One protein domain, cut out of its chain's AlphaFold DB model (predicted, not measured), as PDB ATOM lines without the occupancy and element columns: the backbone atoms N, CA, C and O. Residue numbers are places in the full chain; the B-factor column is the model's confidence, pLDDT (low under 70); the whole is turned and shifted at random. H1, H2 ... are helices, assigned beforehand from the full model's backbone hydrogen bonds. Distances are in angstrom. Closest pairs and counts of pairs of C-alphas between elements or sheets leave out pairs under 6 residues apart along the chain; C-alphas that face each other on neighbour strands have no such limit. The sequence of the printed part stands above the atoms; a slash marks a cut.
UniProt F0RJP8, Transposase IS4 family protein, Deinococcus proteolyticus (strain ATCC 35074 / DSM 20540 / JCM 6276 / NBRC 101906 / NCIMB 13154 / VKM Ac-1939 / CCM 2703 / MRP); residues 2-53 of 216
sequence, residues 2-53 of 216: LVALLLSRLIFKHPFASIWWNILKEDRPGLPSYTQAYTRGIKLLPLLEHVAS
ATOM      1  N   LEU A   2      12.410  -2.465 218.865       91.31
ATOM      2  CA  LEU A   2      12.817  -1.121 219.346       91.31
ATOM      3  C   LEU A   2      13.143  -1.061 220.851       91.31
ATOM      4  O   LEU A   2      14.197  -0.561 221.224       91.31
ATOM      5  N   VAL A   3      12.258  -1.582 221.708       92.12
ATOM      6  CA  VAL A   3      12.451  -1.556 223.171       92.12
ATOM      7  C   VAL A   3      13.737  -2.280 223.572       92.12
ATOM      8  O   VAL A   3      14.508  -1.742 224.355       92.12
ATOM      9  N   ALA A   4      14.028  -3.435 222.968       92.50
ATOM     10  CA  ALA A   4      15.266  -4.171 223.220       92.50
ATOM     11  C   ALA A   4      16.520  -3.344 222.875       92.50
ATOM     12  O   ALA A   4      17.482  -3.356 223.634       92.50
ATOM     13  N   LEU A   5      16.495  -2.566 221.786       92.94
ATOM     14  CA  LEU A   5      17.600  -1.667 221.416       92.94
ATOM     15  C   LEU A   5      17.743  -0.475 222.378       92.94
ATOM     16  O   LEU A   5      18.849  -0.017 222.641       92.94
ATOM     17  N   LEU A   6      16.635   0.031 222.926       91.94
ATOM     18  CA  LEU A   6      16.677   1.079 223.953       91.94
ATOM     19  C   LEU A   6      17.220   0.544 225.287       91.94
ATOM     20  O   LEU A   6      17.975   1.239 225.969       91.94
ATOM     21  N   LEU A   7      16.855  -0.691 225.640       92.69
ATOM     22  CA  LEU A   7      17.331  -1.379 226.839       92.69
ATOM     23  C   LEU A   7      18.795  -1.808 226.720       92.69
ATOM     24  O   LEU A   7      19.509  -1.746 227.717       92.69
ATOM     25  N   SER A   8      19.271  -2.183 225.526       92.25
ATOM     26  CA  SER A   8      20.651  -2.650 225.337       92.25
ATOM     27  C   SER A   8      21.670  -1.622 225.817       92.25
ATOM     28  O   SER A   8      22.645  -1.989 226.460       92.25
ATOM     29  N   ARG A   9      21.389  -0.324 225.640       91.38
ATOM     30  CA  ARG A   9      22.223   0.756 226.186       91.38
ATOM     31  C   ARG A   9      22.463   0.603 227.689       91.38
ATOM     32  O   ARG A   9      23.572   0.821 228.163       91.38
ATOM     33  N   LEU A  10      21.400   0.312 228.435       90.25
ATOM     34  CA  LEU A  10      21.427   0.195 229.892       90.25
ATOM     35  C   LEU A  10      22.122  -1.096 230.322       90.25
ATOM     36  O   LEU A  10      22.928  -1.064 231.245       90.25
ATOM     37  N   ILE A  11      21.852  -2.195 229.618       87.06
ATOM     38  CA  ILE A  11      22.457  -3.506 229.876       87.06
ATOM     39  C   ILE A  11      23.974  -3.453 229.645       87.06
ATOM     40  O   ILE A  11      24.741  -3.871 230.505       87.06
ATOM     41  N   PHE A  12      24.418  -2.848 228.540       88.06
ATOM     42  CA  PHE A  12      25.837  -2.645 228.228       88.06
ATOM     43  C   PHE A  12      26.448  -1.412 228.911       88.06
ATOM     44  O   PHE A  12      27.573  -1.027 228.603       88.06
ATOM     45  N   LYS A  13      25.714  -0.772 229.836       86.06
ATOM     46  CA  LYS A  13      26.163   0.377 230.638       86.06
ATOM     47  C   LYS A  13      26.763   1.530 229.811       86.06
ATOM     48  O   LYS A  13      27.637   2.252 230.285       86.06
ATOM     49  N   HIS A  14      26.268   1.756 228.591       88.19
ATOM     50  CA  HIS A  14      26.775   2.830 227.739       88.19
ATOM     51  C   HIS A  14      26.262   4.205 228.222       88.19
ATOM     52  O   HIS A  14      25.042   4.398 228.362       88.19
ATOM     53  N   PRO A  15      27.147   5.197 228.439       81.50
ATOM     54  CA  PRO A  15      26.791   6.451 229.109       81.50
ATOM     55  C   PRO A  15      25.852   7.341 228.284       81.50
ATOM     56  O   PRO A  15      24.922   7.939 228.826       81.50
ATOM     57  N   PHE A  16      26.054   7.409 226.966       85.19
ATOM     58  CA  PHE A  16      25.318   8.319 226.083       85.19
ATOM     59  C   PHE A  16      24.382   7.559 225.146       85.19
ATOM     60  O   PHE A  16      24.817   6.683 224.401       85.19
ATOM     61  N   ALA A  17      23.096   7.916 225.162       87.75
ATOM     62  CA  ALA A  17      22.073   7.227 224.378       87.75
ATOM     63  C   ALA A  17      22.156   7.507 222.873       87.75
ATOM     64  O   ALA A  17      21.998   6.581 222.086       87.75
ATOM     65  N   SER A  18      22.442   8.748 222.471       89.38
ATOM     66  CA  SER A  18      22.594   9.109 221.057       89.38
ATOM     67  C   SER A  18      23.820   8.454 220.423       89.38
ATOM     68  O   SER A  18      23.718   7.917 219.328       89.38
ATOM     69  N   ILE A  19      24.956   8.449 221.132       90.94
ATOM     70  CA  ILE A  19      26.194   7.807 220.669       90.94
ATOM     71  C   ILE A  19      25.986   6.295 220.553       90.94
ATOM     72  O   ILE A  19      26.260   5.730 219.502       90.94
ATOM     73  N   TRP A  20      25.410   5.659 221.581       92.44
ATOM     74  CA  TRP A  20      25.071   4.233 221.523       92.44
ATOM     75  C   TRP A  20      24.161   3.903 220.340       92.44
ATOM     76  O   TRP A  20      24.374   2.925 219.634       92.44
ATOM     77  N   TRP A  21      23.150   4.739 220.096       94.38
ATOM     78  CA  TRP A  21      22.241   4.545 218.974       94.38
ATOM     79  C   TRP A  21      22.951   4.649 217.624       94.38
ATOM     80  O   TRP A  21      22.626   3.894 216.714       94.38
ATOM     81  N   ASN A  22      23.921   5.556 217.485       92.94
ATOM     82  CA  ASN A  22      24.712   5.674 216.263       92.94
ATOM     83  C   ASN A  22      25.572   4.425 216.024       92.94
ATOM     84  O   ASN A  22      25.551   3.912 214.914       92.94
ATOM     85  N   ILE A  23      26.198   3.870 217.068       94.06
ATOM     86  CA  ILE A  23      26.935   2.596 216.976       94.06
ATOM     87  C   ILE A  23      26.002   1.465 216.505       94.06
ATOM     88  O   ILE A  23      26.326   0.723 215.584       94.06
ATOM     89  N   LEU A  24      24.792   1.365 217.070       94.19
ATOM     90  CA  LEU A  24      23.803   0.372 216.622       94.19
ATOM     91  C   LEU A  24      23.381   0.567 215.159       94.19
ATOM     92  O   LEU A  24      23.052  -0.407 214.485       94.19
ATOM     93  N   LYS A  25      23.336   1.812 214.676       94.12
ATOM     94  CA  LYS A  25      23.010   2.122 213.278       94.12
ATOM     95  C   LYS A  25      24.124   1.729 212.310       94.12
ATOM     96  O   LYS A  25      23.800   1.389 211.176       94.12
ATOM     97  N   GLU A  26      25.383   1.817 212.732       92.88
ATOM     98  CA  GLU A  26      26.535   1.367 211.939       92.88
ATOM     99  C   GLU A  26      26.490  -0.152 211.734       92.88
ATOM    100  O   GLU A  26      26.664  -0.618 210.613       92.88
ATOM    101  N   ASP A  27      26.152  -0.909 212.784       91.25
ATOM    102  CA  ASP A  27      25.986  -2.369 212.721       91.25
ATOM    103  C   ASP A  27      24.704  -2.802 211.983       91.25
ATOM    104  O   ASP A  27      24.682  -3.805 211.270       91.25
ATOM    105  N   ARG A  28      23.606  -2.044 212.133       89.19
ATOM    106  CA  ARG A  28      22.294  -2.365 211.541       89.19
ATOM    107  C   ARG A  28      21.761  -1.229 210.670       89.19
ATOM    108  O   ARG A  28      20.956  -0.407 211.140       89.19
ATOM    109  N   PRO A  29      22.128  -1.222 209.377       85.50
ATOM    110  CA  PRO A  29      21.540  -0.324 208.394       85.50
ATOM    111  C   PRO A  29      20.009  -0.464 208.376       85.50
ATOM    112  O   PRO A  29      19.470  -1.568 208.410       85.50
ATOM    113  N   GLY A  30      19.286   0.660 208.353       90.94
ATOM    114  CA  GLY A  30      17.812   0.691 208.340       90.94
ATOM    115  C   GLY A  30      17.148   1.045 209.676       90.94
ATOM    116  O   GLY A  30      15.938   1.285 209.721       90.94
ATOM    117  N   LEU A  31      17.911   1.156 210.769       94.00
ATOM    118  CA  LEU A  31      17.385   1.713 212.018       94.00
ATOM    119  C   LEU A  31      17.012   3.206 211.863       94.00
ATOM    120  O   LEU A  31      17.738   3.970 211.215       94.00
ATOM    121  N   PRO A  32      15.903   3.659 212.489       94.50
ATOM    122  CA  PRO A  32      15.484   5.057 212.431       94.50
ATOM    123  C   PRO A  32      16.498   5.976 213.126       94.50
ATOM    124  O   PRO A  32      17.389   5.523 213.852       94.50
ATOM    125  N   SER A  33      16.356   7.292 212.951       94.00
ATOM    126  CA  SER A  33      17.168   8.246 213.715       94.00
ATOM    127  C   SER A  33      16.932   8.092 215.223       94.00
ATOM    128  O   SER A  33      15.854   7.667 215.651       94.00
ATOM    129  N   TYR A  34      17.914   8.476 216.044       92.44
ATOM    130  CA  TYR A  34      17.755   8.439 217.502       92.44
ATOM    131  C   TYR A  34      16.532   9.251 217.955       92.44
ATOM    132  O   TYR A  34      15.766   8.792 218.796       92.44
ATOM    133  N   THR A  35      16.282  10.408 217.338       92.25
ATOM    134  CA  THR A  35      15.094  11.229 217.613       92.25
ATOM    135  C   THR A  35      13.799  10.466 217.342       92.25
ATOM    136  O   THR A  35      12.916  10.438 218.192       92.25
ATOM    137  N   GLN A  36      13.688   9.786 216.198       94.56
ATOM    138  CA  GLN A  36      12.511   8.976 215.872       94.56
ATOM    139  C   GLN A  36      12.342   7.799 216.841       94.56
ATOM    140  O   GLN A  36      11.229   7.532 217.296       94.56
ATOM    141  N   ALA A  37      13.433   7.105 217.175       94.06
ATOM    142  CA  ALA A  37      13.431   6.021 218.152       94.06
ATOM    143  C   ALA A  37      12.969   6.507 219.532       94.06
ATOM    144  O   ALA A  37      12.117   5.879 220.160       94.06
ATOM    145  N   TYR A  38      13.465   7.668 219.958       92.44
ATOM    146  CA  TYR A  38      13.094   8.323 221.203       92.44
ATOM    147  C   TYR A  38      11.614   8.720 221.229       92.44
ATOM    148  O   TYR A  38      10.900   8.368 222.165       92.44
ATOM    149  N   THR A  39      11.112   9.380 220.180       94.69
ATOM    150  CA  THR A  39       9.692   9.743 220.057       94.69
ATOM    151  C   THR A  39       8.793   8.510 220.079       94.69
ATOM    152  O   THR A  39       7.755   8.515 220.739       94.69
ATOM    153  N   ARG A  40       9.186   7.427 219.396       96.06
ATOM    154  CA  ARG A  40       8.468   6.145 219.455       96.06
ATOM    155  C   ARG A  40       8.504   5.550 220.867       96.06
ATOM    156  O   ARG A  40       7.479   5.069 221.329       96.06
ATOM    157  N   GLY A  41       9.632   5.646 221.571       95.38
ATOM    158  CA  GLY A  41       9.750   5.250 222.977       95.38
ATOM    159  C   GLY A  41       8.790   6.017 223.891       95.38
ATOM    160  O   GLY A  41       8.102   5.404 224.696       95.38
ATOM    161  N   ILE A  42       8.669   7.338 223.712       95.56
ATOM    162  CA  ILE A  42       7.705   8.165 224.458       95.56
ATOM    163  C   ILE A  42       6.265   7.719 224.179       95.56
ATOM    164  O   ILE A  42       5.474   7.621 225.109       95.56
ATOM    165  N   LYS A  43       5.920   7.397 222.924       96.75
ATOM    166  CA  LYS A  43       4.583   6.880 222.577       96.75
ATOM    167  C   LYS A  43       4.278   5.527 223.232       96.75
ATOM    168  O   LYS A  43       3.130   5.259 223.555       96.75
ATOM    169  N   LEU A  44       5.297   4.695 223.440       96.81
ATOM    170  CA  LEU A  44       5.173   3.402 224.120       96.81
ATOM    171  C   LEU A  44       5.193   3.516 225.649       96.81
ATOM    172  O   LEU A  44       5.024   2.503 226.322       96.81
ATOM    173  N   LEU A  45       5.396   4.713 226.208       96.38
ATOM    174  CA  LEU A  45       5.575   4.909 227.644       96.38
ATOM    175  C   LEU A  45       4.470   4.266 228.503       96.38
ATOM    176  O   LEU A  45       4.846   3.550 229.428       96.38
ATOM    177  N   PRO A  46       3.160   4.420 228.215       96.38
ATOM    178  CA  PRO A  46       2.120   3.804 229.043       96.38
ATOM    179  C   PRO A  46       2.228   2.274 229.095       96.38
ATOM    180  O   PRO A  46       2.104   1.674 230.159       96.38
ATOM    181  N   LEU A  47       2.529   1.645 227.954       96.44
ATOM    182  CA  LEU A  47       2.729   0.199 227.873       96.44
ATOM    183  C   LEU A  47       3.986  -0.230 228.638       96.44
ATOM    184  O   LEU A  47       3.965  -1.233 229.342       96.44
ATOM    185  N   LEU A  48       5.076   0.530 228.518       96.94
ATOM    186  CA  LEU A  48       6.304   0.253 229.259       96.94
ATOM    187  C   LEU A  48       6.085   0.382 230.771       96.94
ATOM    188  O   LEU A  48       6.575  -0.467 231.508       96.94
ATOM    189  N   GLU A  49       5.360   1.409 231.233       95.69
ATOM    190  CA  GLU A  49       5.035   1.599 232.657       95.69
ATOM    191  C   GLU A  49       4.196   0.421 233.179       95.69
ATOM    192  O   GLU A  49       4.481  -0.093 234.259       95.69
ATOM    193  N   HIS A  50       3.237  -0.065 232.384       94.19
ATOM    194  CA  HIS A  50       2.441  -1.247 232.720       94.19
ATOM    195  C   HIS A  50       3.300  -2.521 232.824       94.19
ATOM    196  O   HIS A  50       3.250  -3.225 233.828       94.19
ATOM    197  N   VAL A  51       4.156  -2.787 231.829       94.62
ATOM    198  CA  VAL A  51       5.045  -3.966 231.813       94.62
ATOM    199  C   VAL A  51       6.109  -3.910 232.916       94.62
ATOM    200  O   VAL A  51       6.560  -4.948 233.391       94.62
ATOM    201  N   ALA A  52       6.525  -2.717 233.341       95.12
ATOM    202  CA  ALA A  52       7.519  -2.547 234.399       95.12
ATOM    203  C   ALA A  52       6.970  -2.791 235.812       95.12
ATOM    204  O   ALA A  52       7.764  -2.909 236.746       95.12
ATOM    205  N   SER A  53       5.646  -2.856 235.977       93.94
ATOM    206  CA  SER A  53       4.989  -3.093 237.263       93.94
ATOM    207  C   SER A  53       3.824  -4.083 237.127       93.94
ATOM    208  O   SER A  53       2.666  -3.712 237.357       93.94
TER     209      SER A  53
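AT A GLANCE: This is residues 2 to 53 of the 216 residues of the protein "Transposase IS4 family protein" of Deinococcus proteolyticus (strain ATCC 35074 / DSM 20540 / JCM 6276 / NBRC 101906 / NCIMB 13154 / VKM Ac-1939 / CCM 2703 / MRP) (UniProt F0RJP8). Four short helices make an open frame with few contacts between them: H3 is its base, H1 rises from H3 with its first end near Ala 37, H2 is by the beginning of H3, and H4 turns off beyond the far end of H3, apart from H1 and H2. The printed part has 52 residues with four named helices, H1 to H4 in order, and no named strand, all helix by class. It is compact, with a radius of gyration of the C-alphas of 11.3 A and spans of 33 by 22 by 15 A.

HOW THE PARTS SIT: H1, residues 2 to 11, is close but not clearly touching H2, residues 17 to 27, with the closest C-alphas, Arg 9 and Trp 20, 6.5 A apart. H1 only just touches H3, residues 34 to 43, with 3 pairs of C-alphas within 8 A, the closest Leu 2 and Ala 37 at 7.3 A; they stand about perpendicular, at 74 degrees. H2 and H3 only just touch, also with 3 pairs, the closest C-alphas being Ser 18 and Tyr 34 at 6.0 A, at a steep tilt of 65 degrees, opposite ways. H4, residues 45 to 52, and H3 meet only through their link; H4 is apart from H1 and H2. Every O i to N i+4 pair is within hydrogen-bond range in H2, H3 and H4, and 4 of 6 in H1.

IN THESE COORDINATES: H1 begins at C-alpha 2 (12.817, -1.121, 219.346) and is 14.5 A long, H2 15.6 A, H3 14.2 A and H4 10.2 A, ending at C-alpha 52 (7.519, -2.547, 234.399).

THE WHOLE: The C-alphas farthest apart, Glu 26 and Ser 53, are 33.5 A apart. The printed part has no cut and no long link, and no printed residue is under 70 in pLDDT.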